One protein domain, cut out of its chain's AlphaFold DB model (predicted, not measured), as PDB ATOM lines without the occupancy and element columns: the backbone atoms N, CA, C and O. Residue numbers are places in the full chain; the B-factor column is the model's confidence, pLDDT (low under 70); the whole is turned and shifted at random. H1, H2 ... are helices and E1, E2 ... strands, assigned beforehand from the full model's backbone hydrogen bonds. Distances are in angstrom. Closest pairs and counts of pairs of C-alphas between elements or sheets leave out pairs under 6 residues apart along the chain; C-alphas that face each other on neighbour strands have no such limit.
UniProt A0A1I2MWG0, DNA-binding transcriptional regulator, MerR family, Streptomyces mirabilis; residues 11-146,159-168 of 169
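What this domain is: This is residues 11 to 146 and 159 to 168 of the 169 residues of the protein "DNA-binding transcriptional regulator, MerR family" of Streptomyces mirabilis (UniProt A0A1I2MWG0). Two long helices, H1 and H5, run side by side in opposite ways with their ends offset and form a long shaft, and at one end of it the first part of H5 joins a small head of H2, H3, H4 and the two-strand hairpin E1 and E2. Near the other end of the shaft lies the short helix H6, which comes after a cut and touches no helix. The printed part has 146 residues, with six named helices and two named strands in the order H1, H2, H3, E1, E2, H4, H5, H6; the class is mostly helix, and the sheet E1 - E2 is antiparallel. The whole is extended, a rod with a radius of gyration of the C-alphas of 24.3 A and spans of 81 by 39 by 25 A.

Where its parts are: H1 is residues 11 to 45, 51.6 A long, and its C-alpha 11 is at (25.352, -20.798, 90.586). H2 is residues 59 to 65 and H3 residues 70 to 78. Strand E1 is residues 85 to 87 and E2 residues 92 to 94. H4 is residues 97 to 111, 20.7 A long. H5 is residues 116 to 146, 45.0 A long, from C-alpha 116 at (16.456, -25.610, 22.658) to C-alpha 146 at (24.444, -17.112, 66.100). H6 is residues 159 to 166, ending with C-alpha 166 at (27.407, -4.887, 94.124).

How they stand to each other: H1 and H5 touch, opposite ways at a shallow tilt of 22 degrees; their closest C-alphas, those of Arg 28 and Leu 143, are 6.3 A apart. H5 touches H4 with residues 116 to 123 alone. These two form a helical hairpin with a shallow tilt of 22 degrees, and the closest C-alphas, Val 106 and Val 119, are 6.6 A apart. H2 touches H3 at a steep tilt of 65 degrees, with the C-alphas of Ala 63 and Pro 70 closest at 5.4 A. H2 and H4 are close but not clearly touching, the C-alphas of Leu 62 and Ile 100 being closest at 7.3 A. H3 and H4 are near each other. E1 and E2 are a hairpin, with N 85 and O 94 within hydrogen-bond range at 2.8 A and N 94 and O 85 at 3.0 A. H1 and H6 are only just apart, with closest C-alphas at 8.2 A. In H1, H2, H3, H4, H5 and H6 every O i to N i+4 pair is within hydrogen-bond range.

The domain as a whole: The two C-alphas farthest apart, those of Gly 113 and Gly 168, are 83.1 A apart. Residues 147 to 158 are not printed, and C-alphas 146 and 159 are 20.0 A apart across this cut. The link from H1 to H2, residues 46 to 58, is long. Residues 18 to 23 of H1 and residues 162 to 168 stand free. The mean pLDDT of the printed part is 84.1, with residues 45 to 55, 87 to 92 and 166 to 168 under 70.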
ATOM      1  N   GLU A  11      24.887 -19.563  91.214       81.56
ATOM      2  CA  GLU A  11      25.352 -20.798  90.586       81.56
ATOM      3  C   GLU A  11      24.408 -21.287  89.476       81.56
ATOM      4  O   GLU A  11      24.861 -21.592  88.370       81.56
ATOM      5  N   GLU A  12      23.095 -21.298  89.720       83.94
ATOM      6  CA  GLU A  12      22.085 -21.688  88.727       83.94
ATOM      7  C   GLU A  12      22.047 -20.713  87.545       83.94
ATOM      8  O   GLU A  12      22.048 -21.144  86.387       83.94
ATOM      9  N   ALA A  13      22.114 -19.405  87.812       83.56
ATOM     10  CA  ALA A  13      22.162 -18.383  86.769       83.56
ATOM     11  C   ALA A  13      23.429 -18.505  85.896       83.56
ATOM     12  O   ALA A  13      23.350 -18.479  84.662       83.56
ATOM     13  N   ALA A  14      24.596 -18.702  86.516       85.75
ATOM     14  CA  ALA A  14      25.857 -18.910  85.804       85.75
ATOM     15  C   ALA A  14      25.842 -20.204  84.969       85.75
ATOM     16  O   ALA A  14      26.271 -20.208  83.809       85.75
ATOM     17  N   SER A  15      25.298 -21.290  85.526       89.06
ATOM     18  CA  SER A  15      25.145 -22.575  84.836       89.06
ATOM     19  C   SER A  15      24.230 -22.460  83.613       89.06
ATOM     20  O   SER A  15      24.581 -22.929  82.525       89.06
ATOM     21  N   ALA A  16      23.101 -21.754  83.740       89.06
ATOM     22  CA  ALA A  16      22.177 -21.508  82.636       89.06
ATOM     23  C   ALA A  16      22.842 -20.727  81.487       89.06
ATOM     24  O   ALA A  16      22.720 -21.117  80.322       89.06
ATOM     25  N   ILE A  17      23.599 -19.668  81.797       90.50
ATOM     26  CA  ILE A  17      24.356 -18.899  80.796       90.50
ATOM     27  C   ILE A  17      25.375 -19.789  80.084       90.50
ATOM     28  O   ILE A  17      25.430 -19.802  78.851       90.50
ATOM     29  N   ASN A  18      26.150 -20.574  80.838       91.88
ATOM     30  CA  ASN A  18      27.148 -21.471  80.264       91.88
ATOM     31  C   ASN A  18      26.508 -22.530  79.349       91.88
ATOM     32  O   ASN A  18      27.004 -22.787  78.252       91.88
ATOM     33  N   ALA A  19      25.361 -23.091  79.737       94.25
ATOM     34  CA  ALA A  19      24.627 -24.048  78.915       94.25
ATOM     35  C   ALA A  19      24.165 -23.436  77.579       94.25
ATOM     36  O   ALA A  19      24.287 -24.069  76.525       94.25
ATOM     37  N   ILE A  20      23.676 -22.189  77.590       94.19
ATOM     38  CA  ILE A  20      23.308 -21.475  76.357       94.19
ATOM     39  C   ILE A  20      24.554 -21.219  75.500       94.19
ATOM     40  O   ILE A  20      24.506 -21.422  74.284       94.19
ATOM     41  N   HIS A  21      25.671 -20.822  76.114       94.62
ATOM     42  CA  HIS A  21      26.926 -20.568  75.411       94.62
ATOM     43  C   HIS A  21      27.433 -21.825  74.691       94.62
ATOM     44  O   HIS A  21      27.713 -21.779  73.492       94.62
ATOM     45  N   VAL A  22      27.480 -22.965  75.389       97.06
ATOM     46  CA  VAL A  22      27.891 -24.258  74.819       97.06
ATOM     47  C   VAL A  22      26.999 -24.653  73.640       97.06
ATOM     48  O   VAL A  22      27.502 -25.087  72.601       97.06
ATOM     49  N   ARG A  23      25.677 -24.459  73.751       96.75
ATOM     50  CA  ARG A  23      24.743 -24.745  72.653       96.75
ATOM     51  C   ARG A  23      25.013 -23.870  71.426       96.75
ATOM     52  O   ARG A  23      25.113 -24.402  70.324       96.75
ATOM     53  N   LEU A  24      25.185 -22.559  71.604       95.69
ATOM     54  CA  LEU A  24      25.503 -21.643  70.500       95.69
ATOM     55  C   LEU A  24      26.855 -21.973  69.849       95.69
ATOM     56  O   LEU A  24      26.979 -21.910  68.625       95.69
ATOM     57  N   ALA A  25      27.858 -22.361  70.643       96.25
ATOM     58  CA  ALA A  25      29.162 -22.781  70.136       96.25
ATOM     59  C   ALA A  25      29.050 -24.034  69.253       96.25
ATOM     60  O   ALA A  25      29.614 -24.073  68.158       96.25
ATOM     61  N   ARG A  26      28.257 -25.022  69.681       97.38
ATOM     62  CA  ARG A  26      27.983 -26.226  68.890       97.38
ATOM     63  C   ARG A  26      27.239 -25.911  67.591       97.38
ATOM     64  O   ARG A  26      27.646 -26.375  66.530       97.38
ATOM     65  N   GLU A  27      26.189 -25.091  67.653       94.69
ATOM     66  CA  GLU A  27      25.443 -24.665  66.459       94.69
ATOM     67  C   GLU A  27      26.349 -23.950  65.446       94.69
ATOM     68  O   GLU A  27      26.216 -24.151  64.236       94.69
ATOM     69  N   ARG A  28      27.294 -23.135  65.933       97.19
ATOM     70  CA  ARG A  28      28.295 -22.468  65.093       97.19
ATOM     71  C   ARG A  28      29.202 -23.477  64.399       97.19
ATOM     72  O   ARG A  28      29.444 -23.343  63.203       97.19
ATOM     73  N   GLU A  29      29.710 -24.463  65.132       97.38
ATOM     74  CA  GLU A  29      30.598 -25.487  64.581       97.38
ATOM     75  C   GLU A  29      29.898 -26.308  63.488       97.38
ATOM     76  O   GLU A  29      30.445 -26.501  62.403       97.38
ATOM     77  N   GLU A  30      28.652 -26.720  63.731       94.81
ATOM     78  CA  GLU A  30      27.832 -27.439  62.752       94.81
ATOM     79  C   GLU A  30      27.602 -26.610  61.477       94.81
ATOM     80  O   GLU A  30      27.776 -27.119  60.366       94.81
ATOM     81  N   ALA A  31      27.283 -25.319  61.617       91.62
ATOM     82  CA  ALA A  31      27.095 -24.422  60.479       91.62
ATOM     83  C   ALA A  31      28.391 -24.197  59.676       91.62
ATOM     84  O   ALA A  31      28.348 -24.166  58.444       91.62
ATOM     85  N   LEU A  32      29.546 -24.090  60.344       94.62
ATOM     86  CA  LEU A  32      30.846 -23.947  59.679       94.62
ATOM     87  C   LEU A  32      31.234 -25.203  58.893       94.62
ATOM     88  O   LEU A  32      31.681 -25.082  57.752       94.62
ATOM     89  N   ARG A  33      31.015 -26.404  59.450       95.62
ATOM     90  CA  ARG A  33      31.264 -27.661  58.720       95.62
ATOM     91  C   ARG A  33      30.396 -27.761  57.465       95.62
ATOM     92  O   ARG A  33      30.900 -28.108  56.400       95.62
ATOM     93  N   ALA A  34      29.114 -27.400  57.564       89.56
ATOM     94  CA  ALA A  34      28.215 -27.374  56.410       89.56
ATOM     95  C   ALA A  34      28.680 -26.373  55.335       89.56
ATOM     96  O   ALA A  34      28.664 -26.687  54.147       89.56
ATOM     97  N   GLN A  35      29.146 -25.187  55.744       91.00
ATOM     98  CA  GLN A  35      29.669 -24.178  54.820       91.00
ATOM     99  C   GLN A  35      30.947 -24.650  54.109       91.00
ATOM    100  O   GLN A  35      31.105 -24.414  52.914       91.00
ATOM    101  N   GLN A  36      31.851 -25.330  54.821       90.56
ATOM    102  CA  GLN A  36      33.066 -25.899  54.233       90.56
ATOM    103  C   GLN A  36      32.750 -26.981  53.197       90.56
ATOM    104  O   GLN A  36      33.302 -26.941  52.099       90.56
ATOM    105  N   ALA A  37      31.831 -27.900  53.511       87.56
ATOM    106  CA  ALA A  37      31.407 -28.940  52.575       87.56
ATOM    107  C   ALA A  37      30.815 -28.342  51.288       87.56
ATOM    108  O   ALA A  37      31.150 -28.769  50.187       87.56
ATOM    109  N   LEU A  38      29.988 -27.303  51.420       86.94
ATOM    110  CA  LEU A  38      29.371 -26.633  50.278       86.94
ATOM    111  C   LEU A  38      30.394 -25.913  49.388       86.94
ATOM    112  O   LEU A  38      30.321 -26.011  48.165       86.94
ATOM    113  N   ARG A  39      31.380 -25.235  49.990       84.75
ATOM    114  CA  ARG A  39      32.473 -24.587  49.247       84.75
ATOM    115  C   ARG A  39      33.334 -25.583  48.478       84.75
ATOM    116  O   ARG A  39      33.777 -25.247  47.388       84.75
ATOM    117  N   ALA A  40      33.565 -26.776  49.026       83.00
ATOM    118  CA  ALA A  40      34.308 -27.823  48.329       83.00
ATOM    119  C   ALA A  40      33.582 -28.257  47.044       83.00
ATOM    120  O   ALA A  40      34.174 -28.210  45.971       83.00
ATOM    121  N   ILE A  41      32.276 -28.537  47.139       79.19
ATOM    122  CA  ILE A  41      31.432 -28.880  45.978       79.19
ATOM    123  C   ILE A  41      31.452 -27.752  44.937       79.19
ATOM    124  O   ILE A  41      31.533 -27.988  43.735       79.19
ATOM    125  N   GLN A  42      31.388 -26.502  45.391       77.25
ATOM    126  CA  GLN A  42      31.345 -25.363  44.488       77.25
ATOM    127  C   GLN A  42      32.693 -25.062  43.817       77.25
ATOM    128  O   GLN A  42      32.718 -24.658  42.657       77.25
ATOM    129  N   ALA A  43      33.815 -25.280  44.505       74.81
ATOM    130  CA  ALA A  43      35.149 -25.148  43.920       74.81
ATOM    131  C   ALA A  43      35.394 -26.182  42.810       74.81
ATOM    132  O   ALA A  43      36.025 -25.857  41.807       74.81
ATOM    133  N   GLU A  44      34.850 -27.394  42.952       70.38
ATOM    134  CA  GLU A  44      34.863 -28.407  41.890       70.38
ATOM    135  C   GLU A  44      34.040 -27.968  40.667       70.38
ATOM    136  O   GLU A  44      34.413 -28.257  39.531       70.38
ATOM    137  N   ALA A  45      32.952 -27.221  40.879       64.62
ATOM    138  CA  ALA A  45      32.066 -26.761  39.813       64.62
ATOM    139  C   ALA A  45      32.519 -25.472  39.093       64.62
ATOM    140  O   ALA A  45      32.242 -25.308  37.907       64.62
ATOM    141  N   ASN A  46      33.209 -24.555  39.783       56.81
ATOM    142  CA  ASN A  46      33.457 -23.175  39.333       56.81
ATOM    143  C   ASN A  46      34.848 -22.930  38.708       56.81
ATOM    144  O   ASN A  46      35.445 -21.874  38.918       56.81
ATOM    145  N   THR A  47      35.391 -23.862  37.925       52.16
ATOM    146  CA  THR A  47      36.640 -23.591  37.177       52.16
ATOM    147  C   THR A  47      36.384 -22.458  36.151       52.16
ATOM    148  O   THR A  47      35.557 -22.661  35.261       52.16
ATOM    149  N   PRO A  48      36.989 -21.250  36.274       50.94
ATOM    150  CA  PRO A  48      36.357 -20.019  35.784       50.94
ATOM    151  C   PRO A  48      37.022 -19.410  34.542       50.94
ATOM    152  O   PRO A  48      38.247 -19.346  34.462       50.94
ATOM    153  N   GLU A  49      36.216 -18.842  33.634       40.22
ATOM    154  CA  GLU A  49      36.741 -18.024  32.527       40.22
ATOM    155  C   GLU A  49      36.002 -16.681  32.277       40.22
ATOM    156  O   GLU A  49      36.609 -15.799  31.684       40.22
ATOM    157  N   PHE A  50      34.776 -16.395  32.771       40.31
ATOM    158  CA  PHE A  50      34.081 -15.135  32.386       40.31
ATOM    159  C   PHE A  50      33.049 -14.568  33.398       40.31
ATOM    160  O   PHE A  50      31.896 -14.989  33.393       40.31
ATOM    161  N   GLU A  51      33.386 -13.532  34.190       42.09
ATOM    162  CA  GLU A  51      32.402 -12.734  34.963       42.09
ATOM    163  C   GLU A  51      32.780 -11.238  35.113       42.09
ATOM    164  O   GLU A  51      33.349 -10.830  36.120       42.09
ATOM    165  N   GLN A  52      32.410 -10.377  34.157       45.66
ATOM    166  CA  GLN A  52      32.360  -8.913  34.339       45.66
ATOM    167  C   GLN A  52      31.246  -8.318  33.463       45.66
ATOM    168  O   GLN A  52      31.359  -8.370  32.248       45.66
ATOM    169  N   GLU A  53      30.155  -7.817  34.060       48.22
ATOM    170  CA  GLU A  53      29.358  -6.649  33.599       48.22
ATOM    171  C   GLU A  53      28.009  -6.587  34.328       48.22
ATOM    172  O   GLU A  53      27.169  -7.459  34.126       48.22
ATOM    173  N   SER A  54      27.789  -5.542  35.135       52.56
ATOM    174  CA  SER A  54      26.546  -5.270  35.864       52.56
ATOM    175  C   SER A  54      25.824  -4.033  35.319       52.56
ATOM    176  O   SER A  54      26.310  -2.922  35.511       52.56
ATOM    177  N   ASP A  55      24.646  -4.224  34.716       67.81
ATOM    178  CA  ASP A  55      23.493  -3.319  34.849       67.81
ATOM    179  C   ASP A  55      22.211  -4.031  34.377       67.81
ATOM    180  O   ASP A  55      22.255  -4.793  33.410       67.81
ATOM    181  N   ALA A  56      21.072  -3.834  35.051       81.06
ATOM    182  CA  ALA A  56      19.823  -4.523  34.698       81.06
ATOM    183  C   ALA A  56      19.210  -3.965  33.395       81.06
ATOM    184  O   ALA A  56      19.009  -2.757  33.260       81.06
ATOM    185  N   MET A  57      18.842  -4.836  32.451       88.31
ATOM    186  CA  MET A  57      18.411  -4.463  31.095       88.31
ATOM    187  C   MET A  57      16.902  -4.638  30.869       88.31
ATOM    188  O   MET A  57      16.242  -5.452  31.506       88.31
ATOM    189  N   THR A  58      16.330  -3.894  29.922       91.19
ATOM    190  CA  THR A  58      15.012  -4.187  29.322       91.19
ATOM    191  C   THR A  58      15.136  -5.230  28.208       91.19
ATOM    192  O   THR A  58      16.233  -5.491  27.717       91.19
ATOM    193  N   ILE A  59      14.012  -5.788  27.734       91.12
ATOM    194  CA  ILE A  59      14.035  -6.789  26.647       91.12
ATOM    195  C   ILE A  59      14.673  -6.242  25.368       91.12
ATOM    196  O   ILE A  59      15.400  -6.959  24.691       91.12
ATOM    197  N   THR A  60      14.439  -4.968  25.050       91.44
ATOM    198  CA  THR A  60      15.008  -4.323  23.861       91.44
ATOM    199  C   THR A  60      16.511  -4.106  24.012       91.44
ATOM    200  O   THR A  60      17.254  -4.370  23.072       91.44
ATOM    201  N   GLN A  61      16.968  -3.674  25.194       92.56
ATOM    202  CA  GLN A  61      18.396  -3.500  25.475       92.56
ATOM    203  C   GLN A  61      19.138  -4.836  25.422       92.56
ATOM    204  O   GLN A  61      20.157  -4.934  24.745       92.56
ATOM    205  N   LEU A  62      18.592  -5.875  26.059       92.50
ATOM    206  CA  LEU A  62      19.201  -7.202  26.057       92.50
ATOM    207  C   LEU A  62      19.194  -7.831  24.656       92.50
ATOM    208  O   LEU A  62      20.197  -8.397  24.236       92.50
ATOM    209  N   ALA A  63      18.096  -7.688  23.904       93.06
ATOM    210  CA  ALA A  63      18.014  -8.139  22.513       93.06
ATOM    211  C   ALA A  63      19.100  -7.488  21.650       93.06
ATOM    212  O   ALA A  63      19.795  -8.181  20.909       93.06
ATOM    213  N   GLY A  64      19.258  -6.165  21.781       93.31
ATOM    214  CA  GLY A  64      20.288  -5.402  21.081       93.31
ATOM    215  C   GLY A  64      21.697  -5.842  21.469       93.31
ATOM    216  O   GLY A  64      22.507  -6.109  20.588       93.31
ATOM    217  N   ALA A  65      21.969  -5.997  22.767       91.31
ATOM    218  CA  ALA A  65      23.273  -6.427  23.274       91.31
ATOM    219  C   ALA A  65      23.663  -7.843  22.810       91.31
ATOM    220  O   ALA A  65      24.834  -8.109  22.562       91.31
ATOM    221  N   LEU A  66      22.688  -8.747  22.668       91.62
ATOM    222  CA  LEU A  66      22.902 -10.120  22.195       91.62
ATOM    223  C   LEU A  66      22.793 -10.268  20.669       91.62
ATOM    224  O   LEU A  66      22.955 -11.374  20.157       91.62
ATOM    225  N   ASN A  67      22.486  -9.187  19.945       93.00
ATOM    226  CA  ASN A  67      22.199  -9.194  18.509       93.00
ATOM    227  C   ASN A  67      21.120 -10.226  18.101       93.00
ATOM    228  O   ASN A  67      21.226 -10.913  17.083       93.00
ATOM    229  N   VAL A  68      20.056 -10.347  18.903       94.31
ATOM    230  CA  VAL A  68      18.900 -11.215  18.623       94.31
ATOM    231  C   VAL A  68      17.619 -10.402  18.495       94.31
ATOM    232  O   VAL A  68      17.505  -9.279  18.978       94.31
ATOM    233  N   ARG A  69      16.593 -10.976  17.862       95.31
ATOM    234  CA  ARG A  69      15.275 -10.332  17.812       95.31
ATOM    235  C   ARG A  69      14.615 -10.379  19.200       95.31
ATOM    236  O   ARG A  69      14.676 -11.422  19.848       95.31
ATOM    237  N   PRO A  70      13.865  -9.344  19.625       94.38
ATOM    238  CA  PRO A  70      13.082  -9.403  20.864       94.38
ATOM    239  C   PRO A  70      12.105 -10.588  20.919       94.38
ATOM    240  O   PRO A  70      11.843 -11.127  21.989       94.38
ATOM    241  N   SER A  71      11.582 -11.038  19.771       94.81
ATOM    242  CA  SER A  71      10.757 -12.251  19.677       94.81
ATOM    243  C   SER A  71      11.513 -13.520  20.083       94.81
ATOM    244  O   SER A  71      10.911 -14.421  20.654       94.81
ATOM    245  N   THR A  72      12.821 -13.583  19.822       94.75
ATOM    246  CA  THR A  72      13.681 -14.704  20.213       94.75
ATOM    247  C   THR A  72      13.868 -14.749  21.725       94.75
ATOM    248  O   THR A  72      13.728 -15.817  22.310       94.75
ATOM    249  N   LEU A  73      14.091 -13.599  22.376       93.44
ATOM    250  CA  LEU A  73      14.137 -13.536  23.842       93.44
ATOM    251  C   LEU A  73      12.803 -13.948  24.474       93.44
ATOM    252  O   LEU A  73      12.802 -14.720  25.424       93.44
ATOM    253  N   ARG A  74      11.666 -13.521  23.906       92.62
ATOM    254  CA  ARG A  74      10.340 -13.969  24.377       92.62
ATOM    255  C   ARG A  74      10.158 -15.475  24.247       92.62
ATOM    256  O   ARG A  74       9.574 -16.092  25.129       92.62
ATOM    257  N   PHE A  75      10.648 -16.058  23.158       94.25
ATOM    258  CA  PHE A  75      10.641 -17.503  22.990       94.25
ATOM    259  C   PHE A  75      11.525 -18.187  24.046       94.25
ATOM    260  O   PHE A  75      11.087 -19.138  24.677       94.25
ATOM    261  N   TRP A  76      12.722 -17.669  24.332       94.56
ATOM    262  CA  TRP A  76      13.563 -18.198  25.413       94.56
ATOM    263  C   TRP A  76      12.917 -18.071  26.799       94.56
ATOM    264  O   TRP A  76      13.055 -18.990  27.600       94.56
ATOM    265  N   GLU A  77      12.174 -16.995  27.074       92.44
ATOM    266  CA  GLU A  77      11.360 -16.876  28.294       92.44
ATOM    267  C   GLU A  77      10.285 -17.964  28.378       92.44
ATOM    268  O   GLU A  77      10.121 -18.585  29.424       92.44
ATOM    269  N   GLN A  78       9.552 -18.202  27.285       92.50
ATOM    270  CA  GLN A  78       8.510 -19.235  27.225       92.50
ATOM    271  C   GLN A  78       9.080 -20.636  27.458       92.50
ATOM    272  O   GLN A  78       8.457 -21.454  28.127       92.50
ATOM    273  N   GLU A  79      10.282 -20.881  26.946       92.50
ATOM    274  CA  GLU A  79      11.010 -22.138  27.111       92.50
ATOM    275  C   GLU A  79      11.729 -22.260  28.469       92.50
ATOM    276  O   GLU A  79      12.381 -23.277  28.723       92.50
ATOM    277  N   GLY A  80      11.619 -21.240  29.332       89.31
ATOM    278  CA  GLY A  80      12.206 -21.207  30.675       89.31
ATOM    279  C   GLY A  80      13.721 -20.990  30.710       89.31
ATOM    280  O   GLY A  80      14.343 -21.210  31.743       89.31
ATOM    281  N   LEU A  81      14.335 -20.575  29.599       90.31
ATOM    282  CA  LEU A  81      15.788 -20.401  29.482       90.31
ATOM    283  C   LEU A  81      16.290 -19.072  30.063       90.31
ATOM    284  O   LEU A  81      17.456 -18.957  30.429       90.31
ATOM    285  N   VAL A  82      15.424 -18.058  30.115       90.38
ATOM    286  CA  VAL A  82      15.725 -16.729  30.658       90.38
ATOM    287  C   VAL A  82      14.524 -16.263  31.469       90.38
ATOM    288  O   VAL A  82      13.404 -16.268  30.963       90.38
ATOM    289  N   THR A  83      14.745 -15.829  32.710       87.25
ATOM    290  CA  THR A  83      13.662 -15.376  33.596       87.25
ATOM    291  C   THR A  83      13.848 -13.901  33.948       87.25
ATOM    292  O   THR A  83      14.801 -13.576  34.649       87.25
ATOM    293  N   PRO A  84      12.978 -12.988  33.480       86.06
ATOM    294  CA  PRO A  84      13.018 -11.593  33.898       86.06
ATOM    295  C   PRO A  84      12.402 -11.413  35.288       86.06
ATOM    296  O   PRO A  84      11.416 -12.065  35.644       86.06
ATOM    297  N   GLU A  85      12.901 -10.432  36.029       81.38
ATOM    298  CA  GLU A  85      12.239  -9.898  37.209       81.38
ATOM    299  C   GLU A  85      11.071  -8.988  36.780       81.38
ATOM    300  O   GLU A  85      11.191  -8.134  35.889       81.38
ATOM    301  N   ARG A  86       9.895  -9.188  37.390       71.12
ATOM    302  CA  ARG A  86       8.711  -8.352  37.151       71.12
ATOM    303  C   ARG A  86       8.648  -7.252  38.201       71.12
ATOM    304  O   ARG A  86       8.316  -7.518  39.352       71.12
ATOM    305  N   VAL A  87       8.891  -6.009  37.793       64.44
ATOM    306  CA  VAL A  87       8.780  -4.856  38.695       64.44
ATOM    307  C   VAL A  87       7.305  -4.455  38.820       64.44
ATOM    308  O   VAL A  87       6.676  -4.010  37.855       64.44
ATOM    309  N   THR A  88       6.738  -4.653  40.012       52.88
ATOM    310  CA  THR A  88       5.292  -4.575  40.304       52.88
ATOM    311  C   THR A  88       4.679  -3.187  40.120       52.88
ATOM    312  O   THR A  88       3.482  -3.090  39.869       52.88
ATOM    313  N   SER A  89       5.476  -2.118  40.175       58.75
ATOM    314  CA  SER A  89       4.994  -0.741  40.018       58.75
ATOM    315  C   SER A  89       4.746  -0.317  38.565       58.75
ATOM    316  O   SER A  89       4.017   0.643  38.340       58.75
ATOM    317  N   LEU A  90       5.326  -1.013  37.575       61.34
ATOM    318  CA  LEU A  90       5.275  -0.611  36.157       61.34
ATOM    319  C   LEU A  90       4.931  -1.751  35.179       61.34
ATOM    320  O   LEU A  90       4.898  -1.517  33.974       61.34
ATOM    321  N   GLN A  91       4.737  -2.993  35.654       63.03
ATOM    322  CA  GLN A  91       4.618  -4.214  34.824       63.03
ATOM    323  C   GLN A  91       5.753  -4.407  33.789       63.03
ATOM    324  O   GLN A  91       5.663  -5.247  32.889       63.03
ATOM    325  N   ALA A  92       6.851  -3.661  33.914       69.00
ATOM    326  CA  ALA A  92       7.983  -3.732  33.008       69.00
ATOM    327  C   ALA A  92       8.873  -4.934  33.361       69.00
ATOM    328  O   ALA A  92       9.190  -5.169  34.529       69.00
ATOM    329  N   ARG A  93       9.289  -5.689  32.336       79.19
ATOM    330  CA  ARG A  93      10.281  -6.768  32.466       79.19
ATOM    331  C   ARG A  93      11.669  -6.154  32.611       79.19
ATOM    332  O   ARG A  93      12.063  -5.359  31.752       79.19
ATOM    333  N   ARG A  94      12.408  -6.558  33.642       88.62
ATOM    334  CA  ARG A  94      13.835  -6.261  33.774       88.62
ATOM    335  C   ARG A  94      14.633  -7.551  33.900       88.62
ATOM    336  O   ARG A  94      14.210  -8.475  34.578       88.62
ATOM    337  N   TYR A  95      15.760  -7.615  33.208       86.56
ATOM    338  CA  TYR A  95      16.715  -8.712  33.290       86.56
ATOM    339  C   TYR A  95      17.839  -8.232  34.191       86.56
ATOM    340  O   TYR A  95      18.549  -7.291  33.838       86.56
ATOM    341  N   ASP A  96      17.942  -8.824  35.371       84.94
ATOM    342  CA  ASP A  96      19.045  -8.588  36.291       84.94
ATOM    343  C   ASP A  96      20.330  -9.268  35.784       84.94
ATOM    344  O   ASP A  96      20.363  -9.886  34.717       84.94
ATOM    345  N   LEU A  97      21.414  -9.157  36.553       82.00
ATOM    346  CA  LEU A  97      22.698  -9.751  36.187       82.00
ATOM    347  C   LEU A  97      22.598 -11.267  35.932       82.00
ATOM    348  O   LEU A  97      23.232 -11.771  35.006       82.00
ATOM    349  N   SER A  98      21.783 -11.976  36.717       79.88
ATOM    350  CA  SER A  98      21.551 -13.415  36.560       79.88
ATOM    351  C   SER A  98      20.888 -13.720  35.218       79.88
ATOM    352  O   SER A  98      21.403 -14.501  34.416       79.88
ATOM    353  N   ALA A  99      19.794 -13.026  34.911       86.56
ATOM    354  CA  ALA A  99      19.055 -13.214  33.674       86.56
ATOM    355  C   ALA A  99      19.871 -12.803  32.436       86.56
ATOM    356  O   ALA A  99      19.769 -13.444  31.389       86.56
ATOM    357  N   ILE A 100      20.716 -11.771  32.550       89.06
ATOM    358  CA  ILE A 100      21.643 -11.355  31.487       89.06
ATOM    359  C   ILE A 100      22.707 -12.428  31.246       89.06
ATOM    360  O   ILE A 100      22.957 -12.781  30.092       89.06
ATOM    361  N   ARG A 101      23.315 -12.981  32.304       85.19
ATOM    362  CA  ARG A 101      24.278 -14.090  32.191       85.19
ATOM    363  C   ARG A 101      23.634 -15.312  31.546       85.19
ATOM    364  O   ARG A 101      24.168 -15.819  30.563       85.19
ATOM    365  N   ALA A 102      22.456 -15.714  32.020       88.44
ATOM    366  CA  ALA A 102      21.692 -16.809  31.433       88.44
ATOM    367  C   ALA A 102      21.425 -16.572  29.938       88.44
ATOM    368  O   ALA A 102      21.703 -17.437  29.111       88.44
ATOM    369  N   ALA A 103      20.977 -15.371  29.559       91.81
ATOM    370  CA  ALA A 103      20.713 -15.034  28.163       91.81
ATOM    371  C   ALA A 103      21.981 -15.015  27.290       91.81
ATOM    372  O   ALA A 103      21.917 -15.437  26.135       91.81
ATOM    373  N   ARG A 104      23.132 -14.576  27.821       91.75
ATOM    374  CA  ARG A 104      24.437 -14.639  27.133       91.75
ATOM    375  C   ARG A 104      24.869 -16.080  26.878       91.75
ATOM    376  O   ARG A 104      25.257 -16.402  25.758       91.75
ATOM    377  N   ILE A 105      24.743 -16.949  27.880       90.44
ATOM    378  CA  ILE A 105      25.069 -18.377  27.761       90.44
ATOM    379  C   ILE A 105      24.146 -19.042  26.732       90.44
ATOM    380  O   ILE A 105      24.620 -19.712  25.815       90.44
ATOM    381  N   VAL A 106      22.836 -18.791  26.815       94.12
ATOM    382  CA  VAL A 106      21.854 -19.291  25.842       94.12
ATOM    383  C   VAL A 106      22.184 -18.803  24.431       94.12
ATOM    384  O   VAL A 106      22.178 -19.605  23.500       94.12
ATOM    385  N   ALA A 107      22.507 -17.518  24.255       93.25
ATOM    386  CA  ALA A 107      22.879 -16.960  22.956       93.25
ATOM    387  C   ALA A 107      24.145 -17.616  22.387       93.25
ATOM    388  O   ALA A 107      24.146 -18.001  21.217       93.25
ATOM    389  N   ALA A 108      25.180 -17.806  23.209       91.62
ATOM    390  CA  ALA A 108      26.415 -18.474  22.805       91.62
ATOM    391  C   ALA A 108      26.158 -19.927  22.366       91.62
ATOM    392  O   ALA A 108      26.542 -20.311  21.263       91.62
ATOM    393  N   LEU A 109      25.425 -20.710  23.168       91.12
ATOM    394  CA  LEU A 109      25.089 -22.104  22.849       91.12
ATOM    395  C   LEU A 109      24.184 -22.223  21.613       91.12
ATOM    396  O   LEU A 109      24.345 -23.115  20.780       91.12
ATOM    397  N   ARG A 110      23.221 -21.310  21.445       94.00
ATOM    398  CA  ARG A 110      22.385 -21.274  20.235       94.00
ATOM    399  C   ARG A 110      23.188 -20.869  19.000       94.00
ATOM    400  O   ARG A 110      22.899 -21.383  17.922       94.00
ATOM    401  N   GLY A 111      24.187 -20.000  19.157       91.56
ATOM    402  CA  GLY A 111      25.112 -19.594  18.100       91.56
ATOM    403  C   GLY A 111      26.013 -20.726  17.600       91.56
ATOM    404  O   GLY A 111      26.388 -20.722  16.432       91.56
ATOM    405  N   THR A 112      26.299 -21.728  18.438       92.75
ATOM    406  CA  THR A 112      27.082 -22.920  18.063       92.75
ATOM    407  C   THR A 112      26.232 -24.077  17.521       92.75
ATOM    408  O   THR A 112      26.776 -25.116  17.154       92.75
ATOM    409  N   GLY A 113      24.908 -23.903  17.411       93.56
ATOM    410  CA  GLY A 113      24.002 -24.864  16.772       93.56
ATOM    411  C   GLY A 113      23.239 -25.794  17.722       93.56
ATOM    412  O   GLY A 113      22.514 -26.670  17.248       93.56
ATOM    413  N   TYR A 114      23.330 -25.606  19.044       94.00
ATOM    414  CA  TYR A 114      22.565 -26.420  19.992       94.00
ATOM    415  C   TYR A 114      21.051 -26.188  19.860       94.00
ATOM    416  O   TYR A 114      20.566 -25.072  19.640       94.00
ATOM    417  N   SER A 115      20.286 -27.267  20.032       95.62
ATOM    418  CA  SER A 115      18.824 -27.229  20.069       95.62
ATOM    419  C   SER A 115      18.317 -26.654  21.400       95.62
ATOM    420  O   SER A 115      19.005 -26.706  22.418       95.62
ATOM    421  N   VAL A 116      17.088 -26.121  21.421       92.69
ATOM    422  CA  VAL A 116      16.456 -25.610  22.658       92.69
ATOM    423  C   VAL A 116      16.459 -26.649  23.788       92.69
ATOM    424  O   VAL A 116      16.824 -26.273  24.900       92.69
ATOM    425  N   PRO A 117      16.115 -27.936  23.553       94.38
ATOM    426  CA  PRO A 117      16.157 -28.942  24.612       94.38
ATOM    427  C   PRO A 117      17.555 -29.145  25.206       94.38
ATOM    428  O   PRO A 117      17.675 -29.184  26.425       94.38
ATOM    429  N   ALA A 118      18.600 -29.199  24.372       93.50
ATOM    430  CA  ALA A 118      19.976 -29.371  24.844       93.50
ATOM    431  C   ALA A 118      20.455 -28.159  25.657       93.50
ATOM    432  O   ALA A 118      21.062 -28.310  26.714       93.50
ATOM    433  N   VAL A 119      20.118 -26.942  25.213       93.50
ATOM    434  CA  VAL A 119      20.401 -25.725  25.988       93.50
ATOM    435  C   VAL A 119      19.662 -25.744  27.328       93.50
ATOM    436  O   VAL A 119      20.243 -25.364  28.340       93.50
ATOM    437  N   ARG A 120      18.411 -26.221  27.369       91.56
ATOM    438  CA  ARG A 120      17.637 -26.325  28.617       91.56
ATOM    439  C   ARG A 120      18.288 -27.273  29.621       91.56
ATOM    440  O   ARG A 120      18.329 -26.950  30.803       91.56
ATOM    441  N   GLU A 121      18.797 -28.410  29.160       90.25
ATOM    442  CA  GLU A 121      19.504 -29.377  30.005       90.25
ATOM    443  C   GLU A 121      20.769 -28.762  30.622       90.25
ATOM    444  O   GLU A 121      20.931 -28.787  31.841       90.25
ATOM    445  N   ILE A 122      21.601 -28.105  29.806       88.88
ATOM    446  CA  ILE A 122      22.823 -27.424  30.267       88.88
ATOM    447  C   ILE A 122      22.490 -26.315  31.277       88.88
ATOM    448  O   ILE A 122      23.104 -26.234  32.340       88.88
ATOM    449  N   MET A 123      21.489 -25.482  30.977       87.94
ATOM    450  CA  MET A 123      21.041 -24.419  31.884       87.94
ATOM    451  C   MET A 123      20.478 -24.977  33.200       87.94
ATOM    452  O   MET A 123      20.671 -24.372  34.252       87.94
ATOM    453  N   GLY A 124      19.817 -26.139  33.167       85.31
ATOM    454  CA  GLY A 124      19.340 -26.833  34.363       85.31
ATOM    455  C   GLY A 124      20.480 -27.250  35.296       85.31
ATOM    456  O   GLY A 124      20.383 -27.046  36.508       85.31
ATOM    457  N   SER A 125      21.581 -27.755  34.737       82.94
ATOM    458  CA  SER A 125      22.794 -28.079  35.498       82.94
ATOM    459  C   SER A 125      23.426 -26.835  36.131       82.94
ATOM    460  O   SER A 125      23.818 -26.874  37.295       82.94
ATOM    461  N   LEU A 126      23.456 -25.702  35.420       80.19
ATOM    462  CA  LEU A 126      23.947 -24.432  35.973       80.19
ATOM    463  C   LEU A 126      23.064 -23.913  37.120       80.19
ATOM    464  O   LEU A 126      23.579 -23.478  38.145       80.19
ATOM    465  N   HIS A 127      21.737 -24.032  37.014       78.50
ATOM    466  CA  HIS A 127      20.835 -23.628  38.099       78.50
ATOM    467  C   HIS A 127      21.035 -24.482  39.368       78.50
ATOM    468  O   HIS A 127      20.850 -23.996  40.489       78.50
ATOM    469  N   GLN A 128      21.416 -25.758  39.240       74.06
ATOM    470  CA  GLN A 128      21.786 -26.550  40.419       74.06
ATOM    471  C   GLN A 128      22.982 -25.928  41.150       74.06
ATOM    472  O   GLN A 128      22.952 -25.869  42.378       74.06
ATOM    473  N   LEU A 129      23.962 -25.383  40.422       71.25
ATOM    474  CA  LEU A 129      25.090 -24.652  41.008       71.25
ATOM    475  C   LEU A 129      24.641 -23.354  41.697       71.25
ATOM    476  O   LEU A 129      25.004 -23.122  42.846       71.25
ATOM    477  N   ASP A 130      23.750 -22.571  41.082       74.00
ATOM    478  CA  ASP A 130      23.175 -21.372  41.724       74.00
ATOM    479  C   ASP A 130      22.377 -21.705  43.007       74.00
ATOM    480  O   ASP A 130      22.306 -20.918  43.960       74.00
ATOM    481  N   SER A 131      21.754 -22.886  43.068       77.50
ATOM    482  CA  SER A 131      21.083 -23.375  44.279       77.50
ATOM    483  C   SER A 131      22.075 -23.621  45.423       77.50
ATOM    484  O   SER A 131      21.763 -23.360  46.593       77.50
ATOM    485  N   LEU A 132      23.296 -24.057  45.099       80.31
ATOM    486  CA  LEU A 132      24.384 -24.169  46.071       80.31
ATOM    487  C   LEU A 132      24.766 -22.781  46.603       80.31
ATOM    488  O   LEU A 132      24.825 -22.604  47.819       80.31
ATOM    489  N   ASP A 133      24.875 -21.760  45.748       80.50
ATOM    490  CA  ASP A 133      25.112 -20.376  46.191       80.50
ATOM    491  C   ASP A 133      24.030 -19.854  47.138       80.50
ATOM    492  O   ASP A 133      24.312 -19.237  48.170       80.50
ATOM    493  N   LYS A 134      22.758 -20.108  46.820       82.25
ATOM    494  CA  LYS A 134      21.643 -19.740  47.702       82.25
ATOM    495  C   LYS A 134      21.759 -20.433  49.061       82.25
ATOM    496  O   LYS A 134      21.554 -19.792  50.094       82.25
ATOM    497  N   THR A 135      22.113 -21.714  49.066       83.25
ATOM    498  CA  THR A 135      22.343 -22.488  50.293       83.25
ATOM    499  C   THR A 135      23.493 -21.891  51.111       83.25
ATOM    500  O   THR A 135      23.376 -21.752  52.330       83.25
ATOM    501  N   GLN A 136      24.558 -21.427  50.448       87.25
ATOM    502  CA  GLN A 136      25.685 -20.750  51.093       87.25
ATOM    503  C   GLN A 136      25.248 -19.453  51.785       87.25
ATOM    504  O   GLN A 136      25.642 -19.206  52.927       87.25
ATOM    505  N   ARG A 137      24.394 -18.644  51.141       85.75
ATOM    506  CA  ARG A 137      23.855 -17.407  51.742       85.75
ATOM    507  C   ARG A 137      23.019 -17.686  52.994       85.75
ATOM    508  O   ARG A 137      23.162 -16.978  53.986       85.75
ATOM    509  N   ILE A 138      22.188 -18.730  52.978       87.94
ATOM    510  CA  ILE A 138      21.370 -19.126  54.138       87.94
ATOM    511  C   ILE A 138      22.260 -19.542  55.320       87.94
ATOM    512  O   ILE A 138      22.019 -19.122  56.454       87.94
ATOM    513  N   LEU A 139      23.309 -20.333  55.068       90.00
ATOM    514  CA  LEU A 139      24.272 -20.722  56.104       90.00
ATOM    515  C   LEU A 139      25.006 -19.509  56.687       90.00
ATOM    516  O   LEU A 139      25.164 -19.427  57.905       90.00
ATOM    517  N   GLN A 140      25.391 -18.546  55.846       89.06
ATOM    518  CA  GLN A 140      26.020 -17.309  56.308       89.06
ATOM    519  C   GLN A 140      25.083 -16.505  57.219       89.06
ATOM    520  O   GLN A 140      25.468 -16.138  58.325       89.06
ATOM    521  N   GLN A 141      23.821 -16.330  56.819       91.00
ATOM    522  CA  GLN A 141      22.825 -15.641  57.641       91.00
ATOM    523  C   GLN A 141      22.616 -16.333  59.000       91.00
ATOM    524  O   GLN A 141      22.440 -15.666  60.021       91.00
ATOM    525  N   ARG A 142      22.658 -17.672  59.046       93.06
ATOM    526  CA  ARG A 142      22.583 -18.424  60.308       93.06
ATOM    527  C   ARG A 142      23.796 -18.154  61.205       93.06
ATOM    528  O   ARG A 142      23.618 -17.966  62.407       93.06
ATOM    529  N   LEU A 143      25.005 -18.107  60.646       94.00
ATOM    530  CA  LEU A 143      26.222 -17.772  61.395       94.00
ATOM    531  C   LEU A 143      26.154 -16.359  61.995       94.00
ATOM    532  O   LEU A 143      26.532 -16.177  63.154       94.00
ATOM    533  N   ASP A 144      25.617 -15.393  61.250       93.94
ATOM    534  CA  ASP A 144      25.454 -14.009  61.713       93.94
ATOM    535  C   ASP A 144      24.430 -13.912  62.860       93.94
ATOM    536  O   ASP A 144      24.640 -13.208  63.855       93.94
ATOM    537  N   GLN A 145      23.338 -14.681  62.776       94.81
ATOM    538  CA  GLN A 145      22.355 -14.785  63.859       94.81
ATOM    539  C   GLN A 145      22.951 -15.417  65.118       94.81
ATOM    540  O   GLN A 145      22.706 -14.924  66.221       94.81
ATOM    541  N   ILE A 146      23.748 -16.483  64.972       95.12
ATOM    542  CA  ILE A 146      24.444 -17.112  66.100       95.12
ATOM    543  C   ILE A 146      25.399 -16.102  66.743       95.12
ATOM    544  O   ILE A 146      25.351 -15.925  67.956       95.12
ATOM    545  N   ASP A 159      26.047  -8.201  82.847       87.31
ATOM    546  CA  ASP A 159      25.012  -7.620  83.709       87.31
ATOM    547  C   ASP A 159      24.836  -8.445  84.996       87.31
ATOM    548  O   ASP A 159      24.796  -7.887  86.094       87.31
ATOM    549  N   LEU A 160      24.811  -9.782  84.885       84.31
ATOM    550  CA  LEU A 160      24.767 -10.677  86.046       84.31
ATOM    551  C   LEU A 160      25.991 -10.485  86.954       84.31
ATOM    552  O   LEU A 160      25.842 -10.386  88.171       84.31
ATOM    553  N   ALA A 161      27.192 -10.414  86.376       85.69
ATOM    554  CA  ALA A 161      28.425 -10.223  87.137       85.69
ATOM    555  C   ALA A 161      28.433  -8.894  87.914       85.69
ATOM    556  O   ALA A 161      28.885  -8.864  89.058       85.69
ATOM    557  N   ALA A 162      27.895  -7.820  87.328       87.38
ATOM    558  CA  ALA A 162      27.774  -6.523  87.991       87.38
ATOM    559  C   ALA A 162      26.838  -6.589  89.211       87.38
ATOM    560  O   ALA A 162      27.211  -6.153  90.297       87.38
ATOM    561  N   VAL A 163      25.663  -7.217  89.065       81.56
ATOM    562  CA  VAL A 163      24.699  -7.385  90.168       81.56
ATOM    563  C   VAL A 163      25.305  -8.182  91.325       81.56
ATOM    564  O   VAL A 163      25.100  -7.829  92.484       81.56
ATOM    565  N   VAL A 164      26.073  -9.234  91.030       79.75
ATOM    566  CA  VAL A 164      26.753 -10.038  92.059       79.75
ATOM    567  C   VAL A 164      27.855  -9.245  92.766       79.75
ATOM    568  O   VAL A 164      27.986  -9.353  93.985       79.75
ATOM    569  N   GLY A 165      28.624  -8.436  92.031       72.62
ATOM    570  CA  GLY A 165      29.686  -7.598  92.597       72.62
ATOM    571  C   GLY A 165      29.174  -6.537  93.576       72.62
ATOM    572  O   GLY A 165      29.795  -6.322  94.616       72.62
ATOM    573  N   ASP A 166      28.012  -5.941  93.293       64.88
ATOM    574  CA  ASP A 166      27.407  -4.887  94.124       64.88
ATOM    575  C   ASP A 166      26.793  -5.402  95.442       64.88
ATOM    576  O   ASP A 166      26.633  -4.630  96.384       64.88
ATOM    577  N   HIS A 167      26.460  -6.695  95.547       58.94
ATOM    578  CA  HIS A 167      25.866  -7.296  96.757       58.94
ATOM    579  C   HIS A 167      26.896  -7.972  97.684       58.94
ATOM    580  O   HIS A 167      26.517  -8.530  98.715       58.94
ATOM    581  N   GLY A 168      28.182  -7.959  97.314       52.44
ATOM    582  CA  GLY A 168      29.279  -8.593  98.057       52.44
ATOM    583  C   GLY A 168      30.229  -7.636  98.792       52.44
ATOM    584  O   GLY A 168      31.258  -8.110  99.273       52.44
TER     585      GLY A 168